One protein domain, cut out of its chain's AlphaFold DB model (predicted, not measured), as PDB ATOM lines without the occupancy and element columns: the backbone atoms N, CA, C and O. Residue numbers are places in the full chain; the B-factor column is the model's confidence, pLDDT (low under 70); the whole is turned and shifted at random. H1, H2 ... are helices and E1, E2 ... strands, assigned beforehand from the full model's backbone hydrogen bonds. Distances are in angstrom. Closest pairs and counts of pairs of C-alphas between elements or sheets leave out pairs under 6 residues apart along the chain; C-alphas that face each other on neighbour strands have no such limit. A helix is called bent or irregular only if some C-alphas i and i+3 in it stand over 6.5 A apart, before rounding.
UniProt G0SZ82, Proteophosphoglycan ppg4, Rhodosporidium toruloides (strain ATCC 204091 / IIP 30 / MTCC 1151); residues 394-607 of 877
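Overview. This is residues 394 to 607 of the 877 residues of the protein "Proteophosphoglycan ppg4" of Rhodosporidium toruloides (strain ATCC 204091 / IIP 30 / MTCC 1151) (UniProt G0SZ82). One long helix, H1, makes an arm whose residues 394 to 419 stick out from a loosely knit body of short helices and loops. A second long helix, H5, runs along one side of that body, with E1 and H8 beside its later residues and the loop that holds H7 reaching away from it. The printed part has 214 residues with nine named helices and one strand, in the order H1 H2 H3 H4 H5 H6 E1 H7 H8 H9, and its class is mostly helix. The whole is loose, with a radius of gyration of the C-alphas of 22.8 A, and elongated, spanning 81 by 47 by 41 A.

Along the chain. H1, residues 394 to 429, is 49.2 A long and begins at C-alpha 394 (100.224, 122.814, 142.126). It is irregular, with C-alphas 399 and 402 7.5 A apart and a kink of 49 degrees near residue 401. H5, residues 475 to 508, is 47.6 A long and ends at C-alpha 508 (152.492, 173.704, 162.855). It is irregular too, with C-alphas 480 and 483 7.2 A apart and a kink of 45 degrees near residue 483. H8, residues 573 to 583, is 15.1 A long, and H2, residues 432 to 439, 10.4 A. The shorter elements are H3, residues 453 to 456, H4, 464 to 467, H6, 515 to 520, E1, 541 to 543, H7, 554 to 557, and H9, 593 to 596, which ends at C-alpha 596 (141.168, 147.303, 147.637).

Arrangement. H1 touches H4 with residues 424 to 428 alone; the closest C-alphas, of Arg 427 and Trp 466, are 5.2 A apart. H1 and H2 meet only through their link. H2 and H3 are close but not clearly touching, Arg 432 to Phe 453 being the closest C-alphas at 7.3 A. H5 is near H2 and H3, with 5 pairs of C-alphas within 10 A for each. H6 is close to H5 but not clearly touching, at a shallow tilt of 10 degrees, opposite ways; C-alphas 502 and 520 are closest at 7.3 A. H8 is close to H5 but not clearly touching, at a steep tilt of 55 degrees, opposite ways, with C-alphas 500 and 573 closest at 7.7 A. The closest C-alphas of E1 and H8, of Val 541 and Leu 573, are 6.1 A apart. E1 pairs with no named strand, but short antiparallel pairings join it to residues 570 to 571 and 604 to 605. H7 and H9 are apart from each other and from H1. Every O i to N i+4 pair is within hydrogen-bond range in H2, H6 and H8, against 30 of 32 in H1 and 27 of 30 in H5; H3, H4, H7 and H9 are too short for such a pair.

Size, cuts and confidence. The C-alphas of Glu 395 and Ala 527, the two farthest apart, are 83.1 A apart. The printed part has no cut. The links H2 to H3, H6 to E1 and H7 to H8 are long. The mean pLDDT of the printed part is 80.5, and 39 residues are under 70, namely 511 to 512, 514 to 530, 547 and 549 to 567.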
ATOM      1  N   ASP A 394      99.591 122.642 143.447       84.19
ATOM      2  CA  ASP A 394     100.224 122.814 142.126       84.19
ATOM      3  C   ASP A 394      99.847 124.154 141.454       84.19
ATOM      4  O   ASP A 394     100.671 124.767 140.777       84.19
ATOM      5  N   GLU A 395      98.625 124.650 141.694       80.69
ATOM      6  CA  GLU A 395      98.164 125.966 141.225       80.69
ATOM      7  C   GLU A 395      98.881 127.116 141.956       80.69
ATOM      8  O   GLU A 395      99.319 128.079 141.328       80.69
ATOM      9  N   GLU A 396      99.055 127.009 143.279       77.19
ATOM     10  CA  GLU A 396      99.829 127.978 144.066       77.19
ATOM     11  C   GLU A 396     101.324 127.939 143.708       77.19
ATOM     12  O   GLU A 396     101.979 128.979 143.730       77.19
ATOM     13  N   TRP A 397     101.864 126.769 143.345       80.56
ATOM     14  CA  TRP A 397     103.251 126.625 142.905       80.56
ATOM     15  C   TRP A 397     103.524 127.391 141.615       80.56
ATOM     16  O   TRP A 397     104.433 128.218 141.602       80.56
ATOM     17  N   GLU A 398     102.733 127.193 140.556       86.25
ATOM     18  CA  GLU A 398     102.939 127.917 139.291       86.25
ATOM     19  C   GLU A 398     102.761 129.443 139.441       86.25
ATOM     20  O   GLU A 398     103.359 130.190 138.672       86.25
ATOM     21  N   LEU A 399     102.040 129.925 140.466       81.44
ATOM     22  CA  LEU A 399     101.963 131.356 140.800       81.44
ATOM     23  C   LEU A 399     103.219 131.915 141.497       81.44
ATOM     24  O   LEU A 399     103.528 133.085 141.300       81.44
ATOM     25  N   ILE A 400     103.935 131.127 142.314       79.94
ATOM     26  CA  ILE A 400     105.113 131.605 143.085       79.94
ATOM     27  C   ILE A 400     106.466 131.177 142.496       79.94
ATOM     28  O   ILE A 400     107.520 131.628 142.946       79.94
ATOM     29  N   LYS A 401     106.453 130.272 141.519       81.56
ATOM     30  CA  LYS A 401     107.620 129.610 140.923       81.56
ATOM     31  C   LYS A 401     108.677 130.584 140.401       81.56
ATOM     32  O   LYS A 401     109.854 130.422 140.728       81.56
ATOM     33  N   ASP A 402     108.275 131.606 139.651       83.56
ATOM     34  CA  ASP A 402     109.210 132.585 139.080       83.56
ATOM     35  C   ASP A 402     109.831 133.488 140.160       83.56
ATOM     36  O   ASP A 402     111.043 133.728 140.144       83.56
ATOM     37  N   ASP A 403     109.054 133.885 141.175       77.69
ATOM     38  CA  ASP A 403     109.560 134.620 142.340       77.69
ATOM     39  C   ASP A 403     110.583 133.784 143.126       77.69
ATOM     40  O   ASP A 403     111.666 134.275 143.465       77.69
ATOM     41  N   VAL A 404     110.290 132.499 143.362       78.75
ATOM     42  CA  VAL A 404     111.206 131.554 144.023       78.75
ATOM     43  C   VAL A 404     112.481 131.353 143.194       78.75
ATOM     44  O   VAL A 404     113.580 131.358 143.756       78.75
ATOM     45  N   PHE A 405     112.387 131.250 141.863       83.00
ATOM     46  CA  PHE A 405     113.569 131.199 140.998       83.00
ATOM     47  C   PHE A 405     114.388 132.496 141.044       83.00
ATOM     48  O   PHE A 405     115.620 132.427 141.109       83.00
ATOM     49  N   SER A 406     113.749 133.670 141.074       81.44
ATOM     50  CA  SER A 406     114.444 134.959 141.198       81.44
ATOM     51  C   SER A 406     115.227 135.055 142.519       81.44
ATOM     52  O   SER A 406     116.404 135.448 142.536       81.44
ATOM     53  N   LEU A 407     114.624 134.584 143.617       76.06
ATOM     54  CA  LEU A 407     115.230 134.513 144.944       76.06
ATOM     55  C   LEU A 407     116.419 133.544 144.965       76.06
ATOM     56  O   LEU A 407     117.500 133.917 145.424       76.06
ATOM     57  N   LEU A 408     116.265 132.343 144.397       76.56
ATOM     58  CA  LEU A 408     117.348 131.363 144.255       76.56
ATOM     59  C   LEU A 408     118.521 131.913 143.427       76.56
ATOM     60  O   LEU A 408     119.680 131.708 143.788       76.56
ATOM     61  N   GLN A 409     118.258 132.662 142.351       81.69
ATOM     62  CA  GLN A 409     119.313 133.322 141.573       81.69
ATOM     63  C   GLN A 409     120.033 134.424 142.363       81.69
ATOM     64  O   GLN A 409     121.238 134.622 142.186       81.69
ATOM     65  N   ARG A 410     119.322 135.179 143.210       79.56
ATOM     66  CA  ARG A 410     119.909 136.216 144.078       79.56
ATOM     67  C   ARG A 410     120.814 135.594 145.145       79.56
ATOM     68  O   ARG A 410     121.974 135.982 145.266       79.56
ATOM     69  N   ILE A 411     120.322 134.555 145.813       74.44
ATOM     70  CA  ILE A 411     121.064 133.736 146.777       74.44
ATOM     71  C   ILE A 411     122.314 133.123 146.143       74.44
ATOM     72  O   ILE A 411     123.411 133.283 146.672       74.44
ATOM     73  N   ARG A 412     122.189 132.472 144.978       79.81
ATOM     74  CA  ARG A 412     123.329 131.854 144.282       79.81
ATOM     75  C   ARG A 412     124.402 132.888 143.938       79.81
ATOM     76  O   ARG A 412     125.587 132.611 144.100       79.81
ATOM     77  N   ARG A 413     124.003 134.097 143.517       79.56
ATOM     78  CA  ARG A 413     124.926 135.224 143.287       79.56
ATOM     79  C   ARG A 413     125.640 135.661 144.574       79.56
ATOM     80  O   ARG A 413     126.837 135.941 144.511       79.56
ATOM     81  N   LYS A 414     124.956 135.680 145.725       76.75
ATOM     82  CA  LYS A 414     125.570 135.976 147.032       76.75
ATOM     83  C   LYS A 414     126.540 134.882 147.483       76.75
ATOM     84  O   LYS A 414     127.690 135.199 147.753       76.75
ATOM     85  N   GLN A 415     126.136 133.613 147.467       76.38
ATOM     86  CA  GLN A 415     126.997 132.492 147.872       76.38
ATOM     87  C   GLN A 415     128.267 132.390 147.016       76.38
ATOM     88  O   GLN A 415     129.353 132.155 147.545       76.38
ATOM     89  N   VAL A 416     128.164 132.615 145.698       80.00
ATOM     90  CA  VAL A 416     129.343 132.695 144.821       80.00
ATOM     91  C   VAL A 416     130.247 133.856 145.242       80.00
ATOM     92  O   VAL A 416     131.447 133.646 145.401       80.00
ATOM     93  N   ARG A 417     129.687 135.050 145.491       79.38
ATOM     94  CA  ARG A 417     130.441 136.221 145.966       79.38
ATOM     95  C   ARG A 417     131.172 135.921 147.278       79.38
ATOM     96  O   ARG A 417     132.394 136.013 147.308       79.38
ATOM     97  N   GLU A 418     130.466 135.460 148.305       76.44
ATOM     98  CA  GLU A 418     131.033 135.122 149.618       76.44
ATOM     99  C   GLU A 418     132.101 134.026 149.531       76.44
ATOM    100  O   GLU A 418     133.157 134.139 150.152       76.44
ATOM    101  N   SER A 419     131.886 133.000 148.701       78.81
ATOM    102  CA  SER A 419     132.891 131.967 148.439       78.81
ATOM    103  C   SER A 419     134.141 132.548 147.767       78.81
ATOM    104  O   SER A 419     135.259 132.186 148.142       78.81
ATOM    105  N   THR A 420     133.992 133.453 146.792       82.88
ATOM    106  CA  THR A 420     135.139 134.119 146.143       82.88
ATOM    107  C   THR A 420     135.863 135.084 147.082       82.88
ATOM    108  O   THR A 420     137.095 135.084 147.115       82.88
ATOM    109  N   ASP A 421     135.128 135.840 147.900       82.25
ATOM    110  CA  ASP A 421     135.675 136.739 148.915       82.25
ATOM    111  C   ASP A 421     136.427 135.948 149.992       82.25
ATOM    112  O   ASP A 421     137.563 136.294 150.324       82.25
ATOM    113  N   LYS A 422     135.867 134.834 150.485       82.88
ATOM    114  CA  LYS A 422     136.536 133.997 151.485       82.88
ATOM    115  C   LYS A 422     137.760 133.285 150.912       82.88
ATOM    116  O   LYS A 422     138.794 133.223 151.575       82.88
ATOM    117  N   ALA A 423     137.704 132.820 149.664       85.06
ATOM    118  CA  ALA A 423     138.877 132.284 148.976       85.06
ATOM    119  C   ALA A 423     139.985 133.343 148.810       85.06
ATOM    120  O   ALA A 423     141.159 133.023 148.996       85.06
ATOM    121  N   ARG A 424     139.628 134.605 148.517       88.38
ATOM    122  CA  ARG A 424     140.569 135.740 148.460       88.38
ATOM    123  C   ARG A 424     141.185 136.038 149.831       88.38
ATOM    124  O   ARG A 424     142.405 136.139 149.922       88.38
ATOM    125  N   GLN A 425     140.376 136.105 150.892       88.94
ATOM    126  CA  GLN A 425     140.858 136.281 152.271       88.94
ATOM    127  C   GLN A 425     141.845 135.175 152.666       88.94
ATOM    128  O   GLN A 425     142.939 135.476 153.126       88.94
ATOM    129  N   ASN A 426     141.518 133.906 152.404       87.75
ATOM    130  CA  ASN A 426     142.398 132.779 152.727       87.75
ATOM    131  C   ASN A 426     143.754 132.855 151.981       87.75
ATOM    132  O   ASN A 426     144.778 132.446 152.525       87.75
ATOM    133  N   ARG A 427     143.789 133.393 150.745       90.06
ATOM    134  CA  ARG A 427     145.046 133.641 150.006       90.06
ATOM    135  C   ARG A 427     145.865 134.783 150.616       90.06
ATOM    136  O   ARG A 427     147.082 134.655 150.705       90.06
ATOM    137  N   GLN A 428     145.213 135.856 151.068       92.44
ATOM    138  CA  GLN A 428     145.866 136.952 151.795       92.44
ATOM    139  C   GLN A 428     146.443 136.461 153.136       92.44
ATOM    140  O   GLN A 428     147.630 136.645 153.397       92.44
ATOM    141  N   GLU A 429     145.655 135.731 153.931       90.75
ATOM    142  CA  GLU A 429     146.073 135.122 155.203       90.75
ATOM    143  C   GLU A 429     147.310 134.214 155.034       90.75
ATOM    144  O   GLU A 429     148.232 134.251 155.851       90.75
ATOM    145  N   ALA A 430     147.396 133.456 153.933       91.12
ATOM    146  CA  ALA A 430     148.536 132.584 153.629       91.12
ATOM    147  C   ALA A 430     149.868 133.327 153.374       91.12
ATOM    148  O   ALA A 430     150.935 132.706 153.432       91.12
ATOM    149  N   LEU A 431     149.844 134.640 153.112       92.56
ATOM    150  CA  LEU A 431     151.052 135.466 152.988       92.56
ATOM    151  C   LEU A 431     151.593 135.939 154.346       92.56
ATOM    152  O   LEU A 431     152.778 136.274 154.432       92.56
ATOM    153  N   ARG A 432     150.783 135.908 155.416       93.44
ATOM    154  CA  ARG A 432     151.157 136.419 156.747       93.44
ATOM    155  C   ARG A 432     152.472 135.825 157.281       93.44
ATOM    156  O   ARG A 432     153.360 136.611 157.607       93.44
ATOM    157  N   PRO A 433     152.712 134.493 157.253       93.38
ATOM    158  CA  PRO A 433     153.973 133.923 157.738       93.38
ATOM    159  C   PRO A 433     155.197 134.322 156.900       93.38
ATOM    160  O   PRO A 433     156.320 134.321 157.404       93.38
ATOM    161  N   ARG A 434     155.007 134.649 155.612       92.12
ATOM    162  CA  ARG A 434     156.088 135.092 154.719       92.12
ATOM    163  C   ARG A 434     156.478 136.538 155.015       92.12
ATOM    164  O   ARG A 434     157.670 136.818 155.124       92.12
ATOM    165  N   TYR A 435     155.488 137.413 155.202       93.44
ATOM    166  CA  TYR A 435     155.707 138.789 155.648       93.44
ATOM    167  C   TYR A 435     156.335 138.828 157.047       93.44
ATOM    168  O   TYR A 435     157.349 139.492 157.230       93.44
ATOM    169  N   ASP A 436     155.820 138.063 158.017       92.12
ATOM    170  CA  ASP A 436     156.371 138.056 159.379       92.12
ATOM    171  C   ASP A 436     157.824 137.528 159.403       92.12
ATOM    172  O   ASP A 436     158.656 138.042 160.153       92.12
ATOM    173  N   LYS A 437     158.174 136.564 158.533       92.75
ATOM    174  CA  LYS A 437     159.564 136.115 158.337       92.75
ATOM    175  C   LYS A 437     160.445 137.185 157.680       92.75
ATOM    176  O   LYS A 437     161.595 137.329 158.081       92.75
ATOM    177  N   LEU A 438     159.929 137.929 156.698       92.00
ATOM    178  CA  LEU A 438     160.641 139.053 156.077       92.00
ATOM    179  C   LEU A 438     160.864 140.184 157.091       92.00
ATOM    180  O   LEU A 438     161.977 140.667 157.241       92.00
ATOM    181  N   LYS A 439     159.850 140.536 157.886       90.94
ATOM    182  CA  LYS A 439     159.956 141.516 158.974       90.94
ATOM    183  C   LYS A 439     161.069 141.165 159.970       90.94
ATOM    184  O   LYS A 439     161.798 142.050 160.409       90.94
ATOM    185  N   GLN A 440     161.244 139.880 160.284       91.12
ATOM    186  CA  GLN A 440     162.305 139.401 161.177       91.12
ATOM    187  C   GLN A 440     163.732 139.572 160.627       91.12
ATOM    188  O   GLN A 440     164.660 139.547 161.430       91.12
ATOM    189  N   THR A 441     163.941 139.777 159.317       90.44
ATOM    190  CA  THR A 441     165.294 140.033 158.776       90.44
ATOM    191  C   THR A 441     165.776 141.464 159.015       90.44
ATOM    192  O   THR A 441     166.960 141.736 158.856       90.44
ATOM    193  N   PHE A 442     164.884 142.382 159.402       88.62
ATOM    194  CA  PHE A 442     165.218 143.778 159.687       88.62
ATOM    195  C   PHE A 442     165.488 144.011 161.178       88.62
ATOM    196  O   PHE A 442     164.892 143.379 162.052       88.62
ATOM    197  N   ASN A 443     166.330 145.001 161.483       87.75
ATOM    198  CA  ASN A 443     166.585 145.456 162.852       87.75
ATOM    199  C   ASN A 443     165.294 145.924 163.550       87.75
ATOM    200  O   ASN A 443     164.467 146.596 162.938       87.75
ATOM    201  N   LYS A 444     165.155 145.673 164.862       82.88
ATOM    202  CA  LYS A 444     163.947 146.020 165.651       82.88
ATOM    203  C   LYS A 444     163.485 147.482 165.517       82.88
ATOM    204  O   LYS A 444     162.294 147.738 165.634       82.88
ATOM    205  N   LYS A 445     164.404 148.431 165.283       81.88
ATOM    206  CA  LYS A 445     164.073 149.846 165.010       81.88
ATOM    207  C   LYS A 445     163.524 150.054 163.589       81.88
ATOM    208  O   LYS A 445     162.538 150.757 163.423       81.88
ATOM    209  N   ALA A 446     164.119 149.412 162.580       85.88
ATOM    210  CA  ALA A 446     163.672 149.486 161.185       85.88
ATOM    211  C   ALA A 446     162.300 148.817 160.976       85.88
ATOM    212  O   ALA A 446     161.476 149.326 160.226       85.88
ATOM    213  N   GLN A 447     162.010 147.745 161.725       88.88
ATOM    214  CA  GLN A 447     160.717 147.041 161.724       88.88
ATOM    215  C   GLN A 447     159.488 147.916 162.036       88.88
ATOM    216  O   GLN A 447     158.365 147.450 161.820       88.88
ATOM    217  N   LEU A 448     159.690 149.119 162.586       88.38
ATOM    218  CA  LEU A 448     158.637 150.087 162.901       88.38
ATOM    219  C   LEU A 448     158.194 150.909 161.682       88.38
ATOM    220  O   LEU A 448     157.071 151.388 161.663       88.38
ATOM    221  N   PHE A 449     159.062 151.060 160.678       91.12
ATOM    222  CA  PHE A 449     158.794 151.826 159.455       91.12
ATOM    223  C   PHE A 449     158.236 150.959 158.315       91.12
ATOM    224  O   PHE A 449     157.948 151.463 157.236       91.12
ATOM    225  N   LEU A 450     158.091 149.651 158.545       92.06
ATOM    226  CA  LEU A 450     157.459 148.740 157.595       92.06
ATOM    227  C   LEU A 450     155.929 148.954 157.607       92.06
ATOM    228  O   LEU A 450     155.370 149.250 158.663       92.06
ATOM    229  N   PRO A 451     155.219 148.744 156.486       94.38
ATOM    230  CA  PRO A 451     153.756 148.826 156.432       94.38
ATOM    231  C   PRO A 451     153.083 147.857 157.416       94.38
ATOM    232  O   PRO A 451     153.664 146.827 157.782       94.38
ATOM    233  N   LEU A 452     151.832 148.128 157.812       92.94
ATOM    234  CA  LEU A 452     150.998 147.094 158.439       92.94
ATOM    235  C   LEU A 452     150.730 145.977 157.420       92.94
ATOM    236  O   LEU A 452     150.821 146.184 156.212       92.94
ATOM    237  N   PHE A 453     150.370 144.781 157.889       94.31
ATOM    238  CA  PHE A 453     150.161 143.647 156.988       94.31
ATOM    239  C   PHE A 453     149.055 143.906 155.949       94.31
ATOM    240  O   PHE A 453     149.169 143.466 154.809       94.31
ATOM    241  N   VAL A 454     148.019 144.669 156.311       92.12
ATOM    242  CA  VAL A 454     146.950 145.070 155.382       92.12
ATOM    243  C   VAL A 454     147.429 146.024 154.283       92.12
ATOM    244  O   VAL A 454     146.992 145.872 153.148       92.12
ATOM    245  N   ASP A 455     148.355 146.941 154.580       93.06
ATOM    246  CA  ASP A 455     148.930 147.864 153.591       93.06
ATOM    247  C   ASP A 455     149.976 147.157 152.714       93.06
ATOM    248  O   ASP A 455     150.014 147.368 151.505       93.06
ATOM    249  N   PHE A 456     150.747 146.226 153.288       94.56
ATOM    250  CA  PHE A 456     151.663 145.345 152.551       94.56
ATOM    251  C   PHE A 456     150.950 144.507 151.476       94.56
ATOM    252  O   PHE A 456     151.515 144.236 150.421       94.56
ATOM    253  N   LEU A 457     149.699 144.095 151.709       92.94
ATOM    254  CA  LEU A 457     148.916 143.369 150.704       92.94
ATOM    255  C   LEU A 457     148.559 144.230 149.479       92.94
ATOM    256  O   LEU A 457     148.257 143.656 148.433       92.94
ATOM    257  N   LEU A 458     148.581 145.563 149.599       92.50
ATOM    258  CA  LEU A 458     148.216 146.515 148.541       92.50
ATOM    259  C   LEU A 458     149.397 146.908 147.633       92.50
ATOM    260  O   LEU A 458     149.173 147.595 146.640       92.50
ATOM    261  N   PHE A 459     150.614 146.454 147.948       93.62
ATOM    262  CA  PHE A 459     151.833 146.638 147.147       93.62
ATOM    263  C   PHE A 459     151.693 146.015 145.749       93.62
ATOM    264  O   PHE A 459     151.078 144.954 145.595       93.62
ATOM    265  N   GLU A 460     152.298 146.624 144.730       90.69
ATOM    266  CA  GLU A 460     152.123 146.225 143.327       90.69
ATOM    267  C   GLU A 460     152.759 144.860 143.029       90.69
ATOM    268  O   GLU A 460     152.180 144.035 142.316       90.69
ATOM    269  N   SER A 461     153.906 144.548 143.639       90.38
ATOM    270  CA  SER A 461     154.524 143.216 143.560       90.38
ATOM    271  C   SER A 461     153.779 142.132 144.349       90.38
ATOM    272  O   SER A 461     153.883 140.949 143.997       90.38
ATOM    273  N   VAL A 462     153.027 142.502 145.395       90.81
ATOM    274  CA  VAL A 462     152.359 141.570 146.325       90.81
ATOM    275  C   VAL A 462     150.929 141.260 145.887       90.81
ATOM    276  O   VAL A 462     150.502 140.106 145.956       90.81
ATOM    277  N   ARG A 463     150.191 142.262 145.402       90.31
ATOM    278  CA  ARG A 463     148.785 142.168 144.989       90.31
ATOM    279  C   ARG A 463     148.488 140.999 144.022       90.31
ATOM    280  O   ARG A 463     147.583 140.210 144.321       90.31
ATOM    281  N   PRO A 464     149.277 140.755 142.952       89.31
ATOM    282  CA  PRO A 464     149.061 139.623 142.045       89.31
ATOM    283  C   PRO A 464     149.148 138.235 142.706       89.31
ATOM    284  O   PRO A 464     148.563 137.280 142.190       89.31
ATOM    285  N   LEU A 465     149.853 138.111 143.842       88.31
ATOM    286  CA  LEU A 465     150.058 136.843 144.559       88.31
ATOM    287  C   LEU A 465     148.794 136.327 145.261       88.31
ATOM    288  O   LEU A 465     148.741 135.148 145.610       88.31
ATOM    289  N   TRP A 466     147.800 137.189 145.502       89.44
ATOM    290  CA  TRP A 466     146.547 136.818 146.170       89.44
ATOM    291  C   TRP A 466     145.286 137.222 145.395       89.44
ATOM    292  O   TRP A 466     144.228 136.631 145.628       89.44
ATOM    293  N   GLU A 467     145.356 138.192 144.478       85.94
ATOM    294  CA  GLU A 467     144.195 138.635 143.696       85.94
ATOM    295  C   GLU A 467     143.710 137.521 142.751       85.94
ATOM    296  O   GLU A 467     142.545 137.120 142.812       85.94
ATOM    297  N   SER A 468     144.628 136.922 141.988       81.56
ATOM    298  CA  SER A 468     144.339 135.797 141.088       81.56
ATOM    299  C   SER A 468     144.058 134.478 141.835       81.56
ATOM    300  O   SER A 468     144.618 134.203 142.897       81.56
ATOM    301  N   SER A 469     143.162 133.642 141.294       76.25
ATOM    302  CA  SER A 469     142.855 132.300 141.826       76.25
ATOM    303  C   SER A 469     143.905 131.250 141.476       76.25
ATOM    304  O   SER A 469     144.079 130.278 142.213       76.25
ATOM    305  N   ASP A 470     144.588 131.444 140.351       74.44
ATOM    306  CA  ASP A 470     145.332 130.382 139.668       74.44
ATOM    307  C   ASP A 470     146.805 130.345 140.109       74.44
ATOM    308  O   ASP A 470     147.490 129.324 139.998       74.44
ATOM    309  N   VAL A 471     147.289 131.452 140.681       76.69
ATOM    310  CA  VAL A 471     148.647 131.589 141.205       76.69
ATOM    311  C   VAL A 471     148.751 130.933 142.581       76.69
ATOM    312  O   VAL A 471     148.350 131.473 143.611       76.69
ATOM    313  N   LYS A 472     149.376 129.754 142.619       77.94
ATOM    314  CA  LYS A 472     149.828 129.137 143.872       77.94
ATOM    315  C   LYS A 472     151.167 129.749 144.282       77.94
ATOM    316  O   LYS A 472     152.161 129.608 143.568       77.94
ATOM    317  N   VAL A 473     151.216 130.384 145.456       79.81
ATOM    318  CA  VAL A 473     152.421 131.047 145.989       79.81
ATOM    319  C   VAL A 473     153.473 130.016 146.425       79.81
ATOM    320  O   VAL A 473     153.618 129.677 147.603       79.81
ATOM    321  N   THR A 474     154.222 129.498 145.453       84.19
ATOM    322  CA  THR A 474     155.359 128.590 145.662       84.19
ATOM    323  C   THR A 474     156.568 129.324 146.251       84.19
ATOM    324  O   THR A 474     156.635 130.554 146.272       84.19
ATOM    325  N   ALA A 475     157.557 128.580 146.761       84.31
ATOM    326  CA  ALA A 475     158.813 129.170 147.231       84.31
ATOM    327  C   ALA A 475     159.549 129.934 146.111       84.31
ATOM    328  O   ALA A 475     159.984 131.058 146.344       84.31
ATOM    329  N   LYS A 476     159.593 129.364 144.896       85.50
ATOM    330  CA  LYS A 476     160.262 129.946 143.721       85.50
ATOM    331  C   LYS A 476     159.639 131.276 143.278       85.50
ATOM    332  O   LYS A 476     160.366 132.233 143.042       85.50
ATOM    333  N   LEU A 477     158.305 131.355 143.211       87.50
ATOM    334  CA  LEU A 477     157.614 132.597 142.842       87.50
ATOM    335  C   LEU A 477     157.901 133.722 143.848       87.50
ATOM    336  O   LEU A 477     158.185 134.850 143.455       87.50
ATOM    337  N   TRP A 478     157.878 133.392 145.143       88.69
ATOM    338  CA  TRP A 478     158.201 134.342 146.204       88.69
ATOM    339  C   TRP A 478     159.645 134.844 146.118       88.69
ATOM    340  O   TRP A 478     159.859 136.040 146.257       88.69
ATOM    341  N   THR A 479     160.628 133.977 145.845       87.50
ATOM    342  CA  THR A 479     162.022 134.421 145.669       87.50
ATOM    343  C   THR A 479     162.197 135.340 144.463       87.50
ATOM    344  O   THR A 479     162.924 136.314 144.572       87.50
ATOM    345  N   THR A 480     161.495 135.100 143.349       90.75
ATOM    346  CA  THR A 480     161.567 135.972 142.160       90.75
ATOM    347  C   THR A 480     160.939 137.350 142.386       90.75
ATOM    348  O   THR A 480     161.372 138.316 141.773       90.75
ATOM    349  N   LYS A 481     159.929 137.461 143.258       89.81
ATOM    350  CA  LYS A 481     159.320 138.750 143.631       89.81
ATOM    351  C   LYS A 481     159.978 139.422 144.839       89.81
ATOM    352  O   LYS A 481     159.657 140.568 145.127       89.81
ATOM    353  N   LEU A 482     160.884 138.737 145.541       90.56
ATOM    354  CA  LEU A 482     161.432 139.195 146.818       90.56
ATOM    355  C   LEU A 482     162.176 140.528 146.704       90.56
ATOM    356  O   LEU A 482     162.083 141.336 147.621       90.56
ATOM    357  N   ASP A 483     162.913 140.744 145.617       91.06
ATOM    358  CA  ASP A 483     163.754 141.933 145.480       91.06
ATOM    359  C   ASP A 483     162.913 143.174 145.140       91.06
ATOM    360  O   ASP A 483     163.003 144.155 145.871       91.06
ATOM    361  N   SER A 484     161.942 143.071 144.221       93.50
ATOM    362  CA  SER A 484     160.926 144.122 144.010       93.50
ATOM    363  C   SER A 484     160.114 144.430 145.277       93.50
ATOM    364  O   SER A 484     159.817 145.584 145.562       93.50
ATOM    365  N   ILE A 485     159.795 143.411 146.090       93.69
ATOM    366  CA  ILE A 485     159.131 143.617 147.387       93.69
ATOM    367  C   ILE A 485     160.022 144.427 148.347       93.69
ATOM    368  O   ILE A 485     159.502 145.236 149.110       93.69
ATOM    369  N   LYS A 486     161.348 144.228 148.351       92.12
ATOM    370  CA  LYS A 486     162.266 145.024 149.190       92.12
ATOM    371  C   LYS A 486     162.380 146.465 148.694       92.12
ATOM    372  O   LYS A 486     162.426 147.362 149.526       92.12
ATOM    373  N   GLU A 487     162.414 146.667 147.379       92.56
ATOM    374  CA  GLU A 487     162.434 147.994 146.752       92.56
ATOM    375  C   GLU A 487     161.176 148.792 147.141       92.56
ATOM    376  O   GLU A 487     161.295 149.885 147.691       92.56
ATOM    377  N   GLU A 488     159.980 148.204 147.004       94.25
ATOM    378  CA  GLU A 488     158.725 148.826 147.463       94.25
ATOM    379  C   GLU A 488     158.684 149.062 148.985       94.25
ATOM    380  O   GLU A 488     158.095 150.041 149.442       94.25
ATOM    381  N   LEU A 489     159.313 148.201 149.799       93.75
ATOM    382  CA  LEU A 489     159.385 148.399 151.254       93.75
ATOM    383  C   LEU A 489     160.273 149.587 151.653       93.75
ATOM    384  O   LEU A 489     159.931 150.277 152.615       93.75
ATOM    385  N   GLU A 490     161.383 149.831 150.950       89.56
ATOM    386  CA  GLU A 490     162.223 151.007 151.216       89.56
ATOM    387  C   GLU A 490     161.566 152.284 150.671       89.56
ATOM    388  O   GLU A 490     161.545 153.291 151.377       89.56
ATOM    389  N   GLN A 491     160.921 152.226 149.498       91.31
ATOM    390  CA  GLN A 491     160.134 153.348 148.972       91.31
ATOM    391  C   GLN A 491     159.008 153.743 149.939       91.31
ATOM    392  O   GLN A 491     158.944 154.894 150.364       91.31
ATOM    393  N   TYR A 492     158.199 152.781 150.404       93.62
ATOM    394  CA  TYR A 492     157.150 153.029 151.400       93.62
ATOM    395  C   TYR A 492     157.704 153.659 152.686       93.62
ATOM    396  O   TYR A 492     157.050 154.499 153.304       93.62
ATOM    397  N   ARG A 493     158.907 153.261 153.114       90.62
ATOM    398  CA  ARG A 493     159.580 153.821 154.294       90.62
ATOM    399  C   ARG A 493     159.994 155.282 154.079       90.62
ATOM    400  O   ARG A 493     159.886 156.054 155.031       90.62
ATOM    401  N   LEU A 494     160.442 155.662 152.883       88.56
ATOM    402  CA  LEU A 494     160.731 157.057 152.532       88.56
ATOM    403  C   LEU A 494     159.439 157.880 152.444       88.56
ATOM    404  O   LEU A 494     159.325 158.906 153.116       88.56
ATOM    405  N   ASP A 495     158.435 157.379 151.722       90.75
ATOM    406  CA  ASP A 495     157.132 158.033 151.558       90.75
ATOM    407  C   ASP A 495     156.431 158.257 152.910       90.75
ATOM    408  O   ASP A 495     155.861 159.318 153.156       90.75
ATOM    409  N   LEU A 496     156.529 157.291 153.833       92.00
ATOM    410  CA  LEU A 496     156.025 157.389 155.207       92.00
ATOM    411  C   LEU A 496     156.677 158.542 155.986       92.00
ATOM    412  O   LEU A 496     155.991 159.234 156.739       92.00
ATOM    413  N   LEU A 497     157.992 158.740 155.835       89.62
ATOM    414  CA  LEU A 497     158.716 159.828 156.498       89.62
ATOM    415  C   LEU A 497     158.374 161.186 155.874       89.62
ATOM    416  O   LEU A 497     158.137 162.145 156.608       89.62
ATOM    417  N   MET A 498     158.288 161.260 154.541       87.94
ATOM    418  CA  MET A 498     157.855 162.465 153.826       87.94
ATOM    419  C   MET A 498     156.425 162.856 154.210       87.94
ATOM    420  O   MET A 498     156.172 164.009 154.551       87.94
ATOM    421  N   HIS A 499     155.504 161.891 154.252       91.00
ATOM    422  CA  HIS A 499     154.132 162.108 154.702       91.00
ATOM    423  C   HIS A 499     154.067 162.563 156.167       91.00
ATOM    424  O   HIS A 499     153.306 163.471 156.492       91.00
ATOM    425  N   ALA A 500     154.887 161.985 157.053       91.19
ATOM    426  CA  ALA A 500     154.965 162.432 158.441       91.19
ATOM    427  C   ALA A 500     155.470 163.884 158.551       91.19
ATOM    428  O   ALA A 500     154.860 164.666 159.277       91.19
ATOM    429  N   ARG A 501     156.523 164.268 157.806       87.88
ATOM    430  CA  ARG A 501     157.011 165.661 157.727       87.88
ATOM    431  C   ARG A 501     155.910 166.602 157.232       87.88
ATOM    432  O   ARG A 501     155.649 167.604 157.889       87.88
ATOM    433  N   GLN A 502     155.238 166.249 156.137       88.56
ATOM    434  CA  GLN A 502     154.151 167.035 155.546       88.56
ATOM    435  C   GLN A 502     153.038 167.322 156.564       88.56
ATOM    436  O   GLN A 502     152.713 168.476 156.819       88.56
ATOM    437  N   VAL A 503     152.519 166.274 157.211       91.06
ATOM    438  CA  VAL A 503     151.443 166.367 158.212       91.06
ATOM    439  C   VAL A 503     151.850 167.195 159.439       91.06
ATOM    440  O   VAL A 503     150.998 167.831 160.058       91.06
ATOM    441  N   ILE A 504     153.135 167.193 159.809       90.44
ATOM    442  CA  ILE A 504     153.652 168.036 160.896       90.44
ATOM    443  C   ILE A 504     153.677 169.505 160.465       90.44
ATOM    444  O   ILE A 504     153.150 170.350 161.188       90.44
ATOM    445  N   LEU A 505     154.255 169.822 159.303       86.25
ATOM    446  CA  LEU A 505     154.367 171.200 158.810       86.25
ATOM    447  C   LEU A 505     152.990 171.835 158.553       86.25
ATOM    448  O   LEU A 505     152.729 172.928 159.052       86.25
ATOM    449  N   GLU A 506     152.070 171.117 157.900       85.88
ATOM    450  CA  GLU A 506     150.685 171.566 157.654       85.88
ATOM    451  C   GLU A 506     149.921 171.958 158.931       85.88
ATOM    452  O   GLU A 506     149.029 172.802 158.882       85.88
ATOM    453  N   ALA A 507     150.250 171.348 160.075       86.69
ATOM    454  CA  ALA A 507     149.588 171.604 161.354       86.69
ATOM    455  C   ALA A 507     150.368 172.541 162.297       86.69
ATOM    456  O   ALA A 507     149.836 172.921 163.341       86.69
ATOM    457  N   THR A 508     151.620 172.893 161.979       83.12
ATOM    458  CA  THR A 508     152.492 173.704 162.855       83.12
ATOM    459  C   THR A 508     152.855 175.067 162.277       83.12
ATOM    460  O   THR A 508     153.171 175.980 163.050       83.12
ATOM    461  N   MET A 509     152.776 175.234 160.957       79.75
ATOM    462  CA  MET A 509     153.012 176.505 160.274       79.75
ATOM    463  C   MET A 509     151.706 177.289 160.046       79.75
ATOM    464  O   MET A 509     150.614 176.728 160.114       79.75
ATOM    465  N   ASP A 510     151.808 178.597 159.801       72.31
ATOM    466  CA  ASP A 510     150.650 179.455 159.523       72.31
ATOM    467  C   ASP A 510     150.342 179.459 158.010       72.31
ATOM    468  O   ASP A 510     151.190 179.902 157.238       72.31
ATOM    469  N   PRO A 511     149.167 178.985 157.548       66.31
ATOM    470  CA  PRO A 511     148.845 178.929 156.120       66.31
ATOM    471  C   PRO A 511     148.727 180.309 155.450       66.31
ATOM    472  O   PRO A 511     148.738 180.376 154.221       66.31
ATOM    473  N   ASP A 512     148.602 181.394 156.224       66.06
ATOM    474  CA  ASP A 512     148.612 182.767 155.708       66.06
ATOM    475  C   ASP A 512     150.054 183.360 155.643       66.06
ATOM    476  O   ASP A 512     150.237 184.477 155.148       66.06
ATOM    477  N   ASP A 513     151.097 182.629 156.083       70.69
ATOM    478  CA  ASP A 513     152.512 183.020 155.939       70.69
ATOM    479  C   ASP A 513     153.057 182.644 154.540       70.69
ATOM    480  O   ASP A 513     153.124 181.454 154.207       70.69
ATOM    481  N   PRO A 514     153.517 183.613 153.718       60.66
ATOM    482  CA  PRO A 514     154.070 183.349 152.386       60.66
ATOM    483  C   PRO A 514     155.353 182.498 152.375       60.66
ATOM    484  O   PRO A 514     155.777 182.078 151.297       60.66
ATOM    485  N   GLN A 515     155.983 182.225 153.523       60.50
ATOM    486  CA  GLN A 515     157.085 181.262 153.619       60.50
ATOM    487  C   GLN A 515     156.611 179.797 153.638       60.50
ATOM    488  O   GLN A 515     157.402 178.922 153.285       60.50
ATOM    489  N   THR A 516     155.339 179.504 153.956       60.56
ATOM    490  CA  THR A 516     154.853 178.111 154.038       60.56
ATOM    491  C   THR A 516     154.960 177.309 152.744       60.56
ATOM    492  O   THR A 516     155.507 176.207 152.813       60.56
ATOM    493  N   PRO A 517     154.542 177.794 151.554       58.31
ATOM    494  CA  PRO A 517     154.639 176.983 150.342       58.31
ATOM    495  C   PRO A 517     156.107 176.741 149.981       58.31
ATOM    496  O   PRO A 517     156.500 175.626 149.662       58.31
ATOM    497  N   ALA A 518     156.946 177.769 150.153       58.84
ATOM    498  CA  ALA A 518     158.376 177.694 149.893       58.84
ATOM    499  C   ALA A 518     159.125 176.732 150.835       58.84
ATOM    500  O   ALA A 518     160.171 176.226 150.452       58.84
ATOM    501  N   GLU A 519     158.637 176.482 152.054       61.50
ATOM    502  CA  GLU A 519     159.234 175.539 153.016       61.50
ATOM    503  C   GLU A 519     158.733 174.093 152.841       61.50
ATOM    504  O   GLU A 519     159.474 173.135 153.095       61.50
ATOM    505  N   LEU A 520     157.505 173.937 152.343       60.19
ATOM    506  CA  LEU A 520     156.952 172.658 151.900       60.19
ATOM    507  C   LEU A 520     157.633 172.174 150.606       60.19
ATOM    508  O   LEU A 520     157.979 170.999 150.519       60.19
ATOM    509  N   ASP A 521     157.921 173.089 149.672       60.38
ATOM    510  CA  ASP A 521     158.616 172.822 148.401       60.38
ATOM    511  C   ASP A 521     160.159 172.739 148.524       60.38
ATOM    512  O   ASP A 521     160.847 172.471 147.532       60.38
ATOM    513  N   LYS A 522     160.744 172.951 149.716       62.81
ATOM    514  CA  LYS A 522     162.193 172.754 149.928       62.81
ATOM    515  C   LYS A 522     162.580 171.292 149.657       62.81
ATOM    516  O   LYS A 522     161.893 170.388 150.140       62.81
ATOM    517  N   PRO A 523     163.711 171.030 148.969       57.97
ATOM    518  CA  PRO A 523     164.234 169.676 148.855       57.97
ATOM    519  C   PRO A 523     164.498 169.113 150.254       57.97
ATOM    520  O   PRO A 523     165.058 169.791 151.115       57.97
ATOM    521  N   VAL A 524     164.068 167.874 150.481       60.81
ATOM    522  CA  VAL A 524     164.145 167.229 151.792       60.81
ATOM    523  C   VAL A 524     165.609 166.970 152.158       60.81
ATOM    524  O   VAL A 524     166.233 166.054 151.624       60.81
ATOM    525  N   GLU A 525     166.158 167.762 153.079       58.78
ATOM    526  CA  GLU A 525     167.498 167.525 153.617       58.78
ATOM    527  C   GLU A 525     167.512 166.309 154.560       58.78
ATOM    528  O   GLU A 525     166.550 166.045 155.286       58.78
ATOM    529  N   GLU A 526     168.632 165.581 154.619       56.22
ATOM    530  CA  GLU A 526     168.785 164.410 155.505       56.22
ATOM    531  C   GLU A 526     168.560 164.750 156.994       56.22
ATOM    532  O   GLU A 526     168.160 163.892 157.787       56.22
ATOM    533  N   ALA A 527     168.768 166.016 157.374       52.88
ATOM    534  CA  ALA A 527     168.499 166.538 158.711       52.88
ATOM    535  C   ALA A 527     166.998 166.551 159.070       52.88
ATOM    536  O   ALA A 527     166.652 166.256 160.218       52.88
ATOM    537  N   ASP A 528     166.106 166.803 158.107       55.06
ATOM    538  CA  ASP A 528     164.647 166.813 158.309       55.06
ATOM    539  C   ASP A 528     164.074 165.394 158.434       55.06
ATOM    540  O   ASP A 528     163.091 165.169 159.139       55.06
ATOM    541  N   LEU A 529     164.723 164.409 157.802       60.78
ATOM    542  CA  LEU A 529     164.410 162.985 157.976       60.78
ATOM    543  C   LEU A 529     165.098 162.366 159.204       60.78
ATOM    544  O   LEU A 529     164.920 161.177 159.493       60.78
ATOM    545  N   SER A 530     165.891 163.147 159.943       67.69
ATOM    546  CA  SER A 530     166.619 162.653 161.106       67.69
ATOM    547  C   SER A 530     165.683 162.327 162.274       67.69
ATOM    548  O   SER A 530     164.646 162.954 162.500       67.69
ATOM    549  N   ASN A 531     166.102 161.376 163.116       72.19
ATOM    550  CA  ASN A 531     165.378 161.064 164.352       72.19
ATOM    551  C   ASN A 531     165.292 162.264 165.319       72.19
ATOM    552  O   ASN A 531     164.472 162.221 166.230       72.19
ATOM    553  N   ALA A 532     166.122 163.303 165.153       79.00
ATOM    554  CA  ALA A 532     166.085 164.495 165.996       79.00
ATOM    555  C   ALA A 532     164.849 165.358 165.698       79.00
ATOM    556  O   ALA A 532     164.189 165.794 166.638       79.00
ATOM    557  N   PHE A 533     164.483 165.533 164.420       84.62
ATOM    558  CA  PHE A 533     163.255 166.236 164.036       84.62
ATOM    559  C   PHE A 533     162.023 165.544 164.635       84.62
ATOM    560  O   PHE A 533     161.269 166.159 165.382       84.62
ATOM    561  N   PHE A 534     161.871 164.235 164.409       86.88
ATOM    562  CA  PHE A 534     160.719 163.454 164.886       86.88
ATOM    563  C   PHE A 534     160.684 163.170 166.403       86.88
ATOM    564  O   PHE A 534     159.731 162.545 166.877       86.88
ATOM    565  N   ALA A 535     161.708 163.577 167.162       86.12
ATOM    566  CA  ALA A 535     161.750 163.454 168.622       86.12
ATOM    567  C   ALA A 535     161.223 164.701 169.357       86.12
ATOM    568  O   ALA A 535     160.868 164.597 170.537       86.12
ATOM    569  N   ARG A 536     161.162 165.855 168.676       89.94
ATOM    570  CA  ARG A 536     160.630 167.111 169.223       89.94
ATOM    571  C   ARG A 536     159.148 166.981 169.561       89.94
ATOM    572  O   ARG A 536     158.398 166.323 168.842       89.94
ATOM    573  N   ALA A 537     158.719 167.672 170.612       88.00
ATOM    574  CA  ALA A 537     157.322 167.765 171.018       88.00
ATOM    575  C   ALA A 537     156.453 168.403 169.920       88.00
ATOM    576  O   ALA A 537     155.403 167.870 169.571       88.00
ATOM    577  N   THR A 538     156.938 169.481 169.303       87.81
ATOM    578  CA  THR A 538     156.309 170.150 168.150       87.81
ATOM    579  C   THR A 538     156.097 169.226 166.943       87.81
ATOM    580  O   THR A 538     155.148 169.418 166.191       87.81
ATOM    581  N   SER A 539     156.908 168.173 166.808       90.25
ATOM    582  CA  SER A 539     156.817 167.146 165.761       90.25
ATOM    583  C   SER A 539     156.019 165.897 166.173       90.25
ATOM    584  O   SER A 539     156.120 164.851 165.524       90.25
ATOM    585  N   PHE A 540     155.243 165.952 167.263       92.81
ATOM    586  CA  PHE A 540     154.398 164.833 167.683       92.81
ATOM    587  C   PHE A 540     153.260 164.572 166.700       92.81
ATOM    588  O   PHE A 540     152.578 165.482 166.246       92.81
ATOM    589  N   VAL A 541     152.986 163.294 166.448       93.12
ATOM    590  CA  VAL A 541     151.902 162.844 165.568       93.12
ATOM    591  C   VAL A 541     150.902 161.968 166.323       93.12
ATOM    592  O   VAL A 541     151.134 161.561 167.461       93.12
ATOM    593  N   CYS A 542     149.760 161.678 165.703       91.94
ATOM    594  CA  CYS A 542     148.691 160.841 166.245       91.94
ATOM    595  C   CYS A 542     148.430 159.614 165.362       91.94
ATOM    596  O   CYS A 542     148.446 159.686 164.136       91.94
ATOM    597  N   CYS A 543     148.037 158.503 165.985       91.06
ATOM    598  CA  CYS A 543     147.437 157.363 165.285       91.06
ATOM    599  C   CYS A 543     146.141 157.783 164.547       91.06
ATOM    600  O   CYS A 543     145.252 158.391 165.156       91.06
ATOM    601  N   SER A 544     145.993 157.446 163.260       89.94
ATOM    602  CA  SER A 544     144.859 157.891 162.425       89.94
ATOM    603  C   SER A 544     143.500 157.310 162.841       89.94
ATOM    604  O   SER A 544     142.469 157.969 162.676       89.94
ATOM    605  N   PHE A 545     143.485 156.108 163.429       86.38
ATOM    606  CA  PHE A 545     142.268 155.372 163.773       86.38
ATOM    607  C   PHE A 545     141.391 156.127 164.797       86.38
ATOM    608  O   PHE A 545     141.784 156.359 165.946       86.38
ATOM    609  N   THR A 546     140.166 156.463 164.380       70.81
ATOM    610  CA  THR A 546     139.208 157.350 165.080       70.81
ATOM    611  C   THR A 546     138.632 156.792 166.382       70.81
ATOM    612  O   THR A 546     138.137 157.552 167.212       70.81
ATOM    613  N   ASN A 547     138.718 155.473 166.574       63.56
ATOM    614  CA  ASN A 547     138.345 154.760 167.797       63.56
ATOM    615  C   ASN A 547     139.544 153.945 168.324       63.56
ATOM    616  O   ASN A 547     139.413 152.780 168.698       63.56
ATOM    617  N   CYS A 548     140.741 154.543 168.321       71.62
ATOM    618  CA  CYS A 548     141.930 153.992 168.972       71.62
ATOM    619  C   CYS A 548     141.741 153.953 170.505       71.62
ATOM    620  O   CYS A 548     142.200 154.829 171.242       71.62
ATOM    621  N   SER A 549     141.021 152.932 170.967       54.94
ATOM    622  CA  SER A 549     140.650 152.673 172.364       54.94
ATOM    623  C   SER A 549     140.961 151.236 172.800       54.94
ATOM    624  O   SER A 549     140.648 150.851 173.927       54.94
ATOM    625  N   ARG A 550     141.601 150.441 171.926       48.91
ATOM    626  CA  ARG A 550     142.102 149.099 172.241       48.91
ATOM    627  C   ARG A 550     143.309 149.183 173.183       48.91
ATOM    628  O   ARG A 550     144.432 148.887 172.791       48.91
ATOM    629  N   SER A 551     143.048 149.475 174.460       48.06
ATOM    630  CA  SER A 551     143.710 148.685 175.500       48.06
ATOM    631  C   SER A 551     143.392 147.228 175.147       48.06
ATOM    632  O   SER A 551     142.219 146.870 174.988       48.06
ATOM    633  N   LEU A 552     144.431 146.443 174.849       47.25
ATOM    634  CA  LEU A 552     144.299 145.037 174.453       47.25
ATOM    635  C   LEU A 552     143.362 144.319 175.433       47.25
ATOM    636  O   LEU A 552     143.372 144.635 176.627       47.25
ATOM    637  N   LYS A 553     142.589 143.320 174.966       43.69
ATOM    638  CA  LYS A 553     141.808 142.476 175.890       43.69
ATOM    639  C   LYS A 553     142.755 142.036 177.009       43.69
ATOM    640  O   LYS A 553     143.871 141.606 176.725       43.69
ATOM    641  N   TRP A 554     142.349 142.203 178.268       44.16
ATOM    642  CA  TRP A 554     143.249 142.126 179.435       44.16
ATOM    643  C   TRP A 554     144.134 140.862 179.446       44.16
ATOM    644  O   TRP A 554     145.295 140.910 179.854       44.16
ATOM    645  N   ASP A 555     143.614 139.747 178.928       44.34
ATOM    646  CA  ASP A 555     144.298 138.454 178.824       44.34
ATOM    647  C   ASP A 555     145.335 138.351 177.684       44.34
ATOM    648  O   ASP A 555     146.204 137.480 177.718       44.34
ATOM    649  N   GLU A 556     145.276 139.233 176.687       50.53
ATOM    650  CA  GLU A 556     146.274 139.409 175.620       50.53
ATOM    651  C   GLU A 556     147.342 140.421 176.048       50.53
ATOM    652  O   GLU A 556     148.535 140.129 175.956       50.53
ATOM    653  N   ALA A 557     146.925 141.544 176.650       47.41
ATOM    654  CA  ALA A 557     147.817 142.547 177.248       47.41
ATOM    655  C   ALA A 557     148.806 141.933 178.254       47.41
ATOM    656  O   ALA A 557     149.938 142.384 178.402       47.41
ATOM    657  N   LYS A 558     148.373 140.885 178.966       48.28
ATOM    658  CA  LYS A 558     149.149 140.172 179.988       48.28
ATOM    659  C   LYS A 558     150.180 139.181 179.422       48.28
ATOM    660  O   LYS A 558     150.998 138.683 180.189       48.28
ATOM    661  N   LYS A 559     150.132 138.871 178.119       48.50
ATOM    662  CA  LYS A 559     151.065 137.949 177.438       48.50
ATOM    663  C   LYS A 559     152.232 138.669 176.761       48.50
ATOM    664  O   LYS A 559     153.249 138.037 176.495       48.50
ATOM    665  N   LEU A 560     152.092 139.965 176.482       45.69
ATOM    666  CA  LEU A 560     153.169 140.803 175.960       45.69
ATOM    667  C   LEU A 560     154.034 141.313 177.119       45.69
ATOM    668  O   LEU A 560     153.510 141.785 178.128       45.69
ATOM    669  N   ASN A 561     155.356 141.199 176.971       38.16
ATOM    670  CA  ASN A 561     156.330 141.719 177.926       38.16
ATOM    671  C   ASN A 561     157.461 142.446 177.159       38.16
ATOM    672  O   ASN A 561     158.143 141.786 176.369       38.16
ATOM    673  N   PRO A 562     157.666 143.768 177.337       46.44
ATOM    674  CA  PRO A 562     156.898 144.659 178.207       46.44
ATOM    675  C   PRO A 562     155.415 144.705 177.820       46.44
ATOM    676  O   PRO A 562     155.052 144.486 176.661       46.44
ATOM    677  N   ARG A 563     154.553 144.979 178.809       40.81
ATOM    678  CA  ARG A 563     153.184 145.418 178.518       40.81
ATOM    679  C   ARG A 563     153.290 146.631 177.593       40.81
ATOM    680  O   ARG A 563     154.108 147.499 177.887       40.81
ATOM    681  N   PRO A 564     152.508 146.720 176.507       48.78
ATOM    682  CA  PRO A 564     152.446 147.964 175.766       48.78
ATOM    683  C   PRO A 564     151.870 149.034 176.687       48.78
ATOM    684  O   PRO A 564     150.765 148.865 177.209       48.78
ATOM    685  N   ASP A 565     152.639 150.096 176.912       49.66
ATOM    686  CA  ASP A 565     152.169 151.246 177.671       49.66
ATOM    687  C   ASP A 565     150.914 151.809 176.998       49.66
ATOM    688  O   ASP A 565     150.841 151.931 175.772       49.66
ATOM    689  N   GLU A 566     149.909 152.172 177.798       52.12
ATOM    690  CA  GLU A 566     148.610 152.664 177.311       52.12
ATOM    691  C   GLU A 566     148.703 154.061 176.643       52.12
ATOM    692  O   GLU A 566     147.685 154.719 176.424       52.12
ATOM    693  N   THR A 567     149.920 154.550 176.366       60.25
ATOM    694  CA  THR A 567     150.252 155.980 176.293       60.25
ATOM    695  C   THR A 567     151.090 156.422 175.088       60.25
ATOM    696  O   THR A 567     151.612 157.527 175.111       60.25
ATOM    697  N   ASN A 568     151.200 155.621 174.020       73.69
ATOM    698  CA  ASN A 568     151.993 155.987 172.825       73.69
ATOM    699  C   ASN A 568     151.149 156.132 171.537       73.69
ATOM    700  O   ASN A 568     151.662 156.062 170.426       73.69
ATOM    701  N   SER A 569     149.832 156.353 171.656       82.75
ATOM    702  CA  SER A 569     148.958 156.625 170.492       82.75
ATOM    703  C   SER A 569     149.057 158.063 169.948       82.75
ATOM    704  O   SER A 569     148.474 158.363 168.899       82.75
ATOM    705  N   ILE A 570     149.779 158.924 170.673       88.00
ATOM    706  CA  ILE A 570     150.168 160.302 170.351       88.00
ATOM    707  C   ILE A 570     151.590 160.488 170.897       88.00
ATOM    708  O   ILE A 570     151.851 160.038 172.012       88.00
ATOM    709  N   GLY A 571     152.491 161.121 170.147       89.88
ATOM    710  CA  GLY A 571     153.876 161.342 170.580       89.88
ATOM    711  C   GLY A 571     154.874 161.321 169.417       89.88
ATOM    712  O   GLY A 571     154.467 161.539 168.271       89.88
ATOM    713  N   PRO A 572     156.162 161.025 169.682       90.94
ATOM    714  CA  PRO A 572     157.181 160.867 168.647       90.94
ATOM    715  C   PRO A 572     156.774 159.837 167.586       90.94
ATOM    716  O   PRO A 572     156.193 158.795 167.909       90.94
ATOM    717  N   LEU A 573     157.155 160.076 166.326       91.31
ATOM    718  CA  LEU A 573     156.803 159.215 165.184       91.31
ATOM    719  C   LEU A 573     157.086 157.726 165.450       91.31
ATOM    720  O   LEU A 573     156.235 156.867 165.221       91.31
ATOM    721  N   VAL A 574     158.271 157.426 165.988       89.31
ATOM    722  CA  VAL A 574     158.742 156.064 166.292       89.31
ATOM    723  C   VAL A 574     157.801 155.324 167.250       89.31
ATOM    724  O   VAL A 574     157.593 154.116 167.113       89.31
ATOM    725  N   ASP A 575     157.213 156.034 168.209       87.75
ATOM    726  CA  ASP A 575     156.354 155.446 169.230       87.75
ATOM    727  C   ASP A 575     154.897 155.318 168.784       87.75
ATOM    728  O   ASP A 575     154.254 154.316 169.108       87.75
ATOM    729  N   VAL A 576     154.417 156.223 167.926       89.75
ATOM    730  CA  VAL A 576     153.131 156.053 167.234       89.75
ATOM    731  C   VAL A 576     153.190 154.878 166.250       89.75
ATOM    732  O   VAL A 576     152.276 154.054 166.226       89.75
ATOM    733  N   LEU A 577     154.290 154.716 165.507       91.06
ATOM    734  CA  LEU A 577     154.533 153.547 164.649       91.06
ATOM    735  C   LEU A 577     154.588 152.234 165.450       91.06
ATOM    736  O   LEU A 577     153.989 151.226 165.062       91.06
ATOM    737  N   ARG A 578     155.240 152.243 166.620       88.00
ATOM    738  CA  ARG A 578     155.228 151.114 167.565       88.00
ATOM    739  C   ARG A 578     153.808 150.783 168.025       88.00
ATOM    740  O   ARG A 578     153.423 149.613 167.999       88.00
ATOM    741  N   HIS A 579     153.024 151.793 168.402       86.44
ATOM    742  CA  HIS A 579     151.617 151.634 168.767       86.44
ATOM    743  C   HIS A 579     150.793 151.038 167.615       86.44
ATOM    744  O   HIS A 579     150.019 150.112 167.847       86.44
ATOM    745  N   LEU A 580     150.982 151.494 166.373       88.44
ATOM    746  CA  LEU A 580     150.302 150.940 165.196       88.44
ATOM    747  C   LEU A 580     150.622 149.447 165.006       88.44
ATOM    748  O   LEU A 580     149.708 148.630 164.872       88.44
ATOM    749  N   HIS A 581     151.894 149.050 165.084       87.56
ATOM    750  CA  HIS A 581     152.270 147.642 164.941       87.56
ATOM    751  C   HIS A 581     151.773 146.727 166.064       87.56
ATOM    752  O   HIS A 581     151.540 145.547 165.805       87.56
ATOM    753  N   ILE A 582     151.608 147.237 167.288       82.50
ATOM    754  CA  ILE A 582     151.095 146.454 168.422       82.50
ATOM    755  C   ILE A 582     149.561 146.398 168.407       82.50
ATOM    756  O   ILE A 582     148.977 145.333 168.603       82.50
ATOM    757  N   SER A 583     148.911 147.536 168.172       79.56
ATOM    758  CA  SER A 583     147.479 147.727 168.424       79.56
ATOM    759  C   SER A 583     146.607 147.584 167.174       79.56
ATOM    760  O   SER A 583     145.405 147.362 167.311       79.56
ATOM    761  N   HIS A 584     147.190 147.709 165.972       85.12
ATOM    762  CA  HIS A 584     146.471 147.754 164.688       85.12
ATOM    763  C   HIS A 584     146.911 146.693 163.656       85.12
ATOM    764  O   HIS A 584     146.210 146.480 162.675       85.12
ATOM    765  N   ASN A 585     147.994 145.941 163.887       87.81
ATOM    766  CA  ASN A 585     148.488 144.910 162.953       87.81
ATOM    767  C   ASN A 585     147.842 143.510 163.125       87.81
ATOM    768  O   ASN A 585     148.487 142.481 162.881       87.81
ATOM    769  N   PHE A 586     146.600 143.455 163.614       82.56
ATOM    770  CA  PHE A 586     145.883 142.205 163.916       82.56
ATOM    771  C   PHE A 586     145.096 141.645 162.720       82.56
ATOM    772  O   PHE A 586     144.840 140.442 162.679       82.56
ATOM    773  N   ASP A 587     144.729 142.488 161.753       83.31
ATOM    774  CA  ASP A 587     143.986 142.062 160.567       83.31
ATOM    775  C   ASP A 587     144.883 141.290 159.587       83.31
ATOM    776  O   ASP A 587     146.047 141.632 159.367       83.31
ATOM    777  N   ASN A 588     144.326 140.230 158.994       86.38
ATOM    778  CA  ASN A 588     145.019 139.347 158.046       86.38
ATOM    779  C   ASN A 588     144.449 139.406 156.617       86.38
ATOM    780  O   ASN A 588     144.889 138.652 155.751       86.38
ATOM    781  N   SER A 589     143.455 140.259 156.361       88.06
ATOM    782  CA  SER A 589     142.872 140.429 155.029       88.06
ATOM    783  C   SER A 589     142.217 141.800 154.849       88.06
ATOM    784  O   SER A 589     141.676 142.385 155.788       88.06
ATOM    785  N   VAL A 590     142.249 142.306 153.615       85.38
ATOM    786  CA  VAL A 590     141.573 143.541 153.205       85.38
ATOM    787  C   VAL A 590     140.143 143.188 152.795       85.38
ATOM    788  O   VAL A 590     139.908 142.571 151.753       85.38
ATOM    789  N   GLN A 591     139.178 143.549 153.643       76.44
ATOM    790  CA  GLN A 591     137.805 143.047 153.530       76.44
ATOM    791  C   GLN A 591     136.964 143.760 152.459       76.44
ATOM    792  O   GLN A 591     136.181 143.107 151.773       76.44
ATOM    793  N   THR A 592     137.105 145.082 152.296       77.88
ATOM    794  CA  THR A 592     136.181 145.882 151.470       77.88
ATOM    795  C   THR A 592     136.743 146.223 150.089       77.88
ATOM    796  O   THR A 592     137.903 146.605 149.939       77.88
ATOM    797  N   ALA A 593     135.881 146.195 149.067       76.88
ATOM    798  CA  ALA A 593     136.230 146.630 147.710       76.88
ATOM    799  C   ALA A 593     136.698 148.100 147.649       76.88
ATOM    800  O   ALA A 593     137.522 148.452 146.811       76.88
ATOM    801  N   LYS A 594     136.214 148.957 148.563       82.31
ATOM    802  CA  LYS A 594     136.660 150.354 148.692       82.31
ATOM    803  C   LYS A 594     138.094 150.461 149.224       82.31
ATOM    804  O   LYS A 594     138.810 151.353 148.788       82.31
ATOM    805  N   ALA A 595     138.522 149.568 150.120       80.00
ATOM    806  CA  ALA A 595     139.910 149.508 150.578       80.00
ATOM    807  C   ALA A 595     140.843 148.922 149.502       80.00
ATOM    808  O   ALA A 595     141.912 149.464 149.285       80.00
ATOM    809  N   LEU A 596     140.403 147.904 148.749       79.19
ATOM    810  CA  LEU A 596     141.168 147.303 147.637       79.19
ATOM    811  C   LEU A 596     141.434 148.254 146.447       79.19
ATOM    812  O   LEU A 596     142.307 147.988 145.617       79.19
ATOM    813  N   LYS A 597     140.650 149.335 146.335       81.19
ATOM    814  CA  LYS A 597     140.847 150.424 145.361       81.19
ATOM    815  C   LYS A 597     141.773 151.535 145.865       81.19
ATOM    816  O   LYS A 597     142.166 152.381 145.072       81.19
ATOM    817  N   LYS A 598     142.080 151.570 147.162       79.56
ATOM    818  CA  LYS A 598     143.071 152.486 147.729       79.56
ATOM    819  C   LYS A 598     144.443 151.816 147.671       79.56
ATOM    820  O   LYS A 598     144.533 150.597 147.808       79.56
ATOM    821  N   GLY A 599     145.490 152.613 147.477       83.19
ATOM    822  CA  GLY A 599     146.863 152.158 147.686       83.19
ATOM    823  C   GLY A 599     147.182 151.953 149.176       83.19
ATOM    824  O   GLY A 599     146.311 152.186 150.026       83.19
ATOM    825  N   PRO A 600     148.422 151.544 149.497       88.69
ATOM    826  CA  PRO A 600     148.932 151.491 150.869       88.69
ATOM    827  C   PRO A 600     148.670 152.808 151.610       88.69
ATOM    828  O   PRO A 600     148.839 153.882 151.034       88.69
ATOM    829  N   GLN A 601     148.230 152.749 152.871       89.81
ATOM    830  CA  GLN A 601     147.902 153.949 153.641       89.81
ATOM    831  C   GLN A 601     148.910 154.199 154.767       89.81
ATOM    832  O   GLN A 601     149.322 153.285 155.478       89.81
ATOM    833  N   PHE A 602     149.235 155.471 154.998       92.38
ATOM    834  CA  PHE A 602     149.984 155.899 156.175       92.38
ATOM    835  C   PHE A 602     149.002 156.195 157.317       92.38
ATOM    836  O   PHE A 602     148.180 157.106 157.237       92.38
ATOM    837  N   HIS A 603     149.045 155.407 158.394       91.44
ATOM    838  CA  HIS A 603     148.050 155.474 159.481       91.44
ATOM    839  C   HIS A 603     148.370 156.530 160.551       91.44
ATOM    840  O   HIS A 603     148.222 156.301 161.756       91.44
ATOM    841  N   ILE A 604     148.803 157.704 160.096       93.69
ATOM    842  CA  ILE A 604     149.272 158.830 160.908       93.69
ATOM    843  C   ILE A 604     148.455 160.078 160.544       93.69
ATOM    844  O   ILE A 604     147.977 160.207 159.423       93.69
ATOM    845  N   LYS A 605     148.239 160.972 161.509       92.88
ATOM    846  CA  LYS A 605     147.654 162.308 161.312       92.88
ATOM    847  C   LYS A 605     148.106 163.251 162.427       92.88
ATOM    848  O   LYS A 605     148.496 162.773 163.491       92.88
ATOM    849  N   LEU A 606     147.946 164.556 162.250       92.75
ATOM    850  CA  LEU A 606     148.080 165.541 163.323       92.75
ATOM    851  C   LEU A 606     146.919 166.542 163.228       92.75
ATOM    852  O   LEU A 606     146.919 167.378 162.332       92.75
ATOM    853  N   PRO A 607     145.890 166.445 164.091       91.06
ATOM    854  CA  PRO A 607     144.852 167.467 164.151       91.06
ATOM    855  C   PRO A 607     145.437 168.781 164.675       91.06
ATOM    856  O   PRO A 607     146.205 168.761 165.642       91.06
TER     857      PRO A 607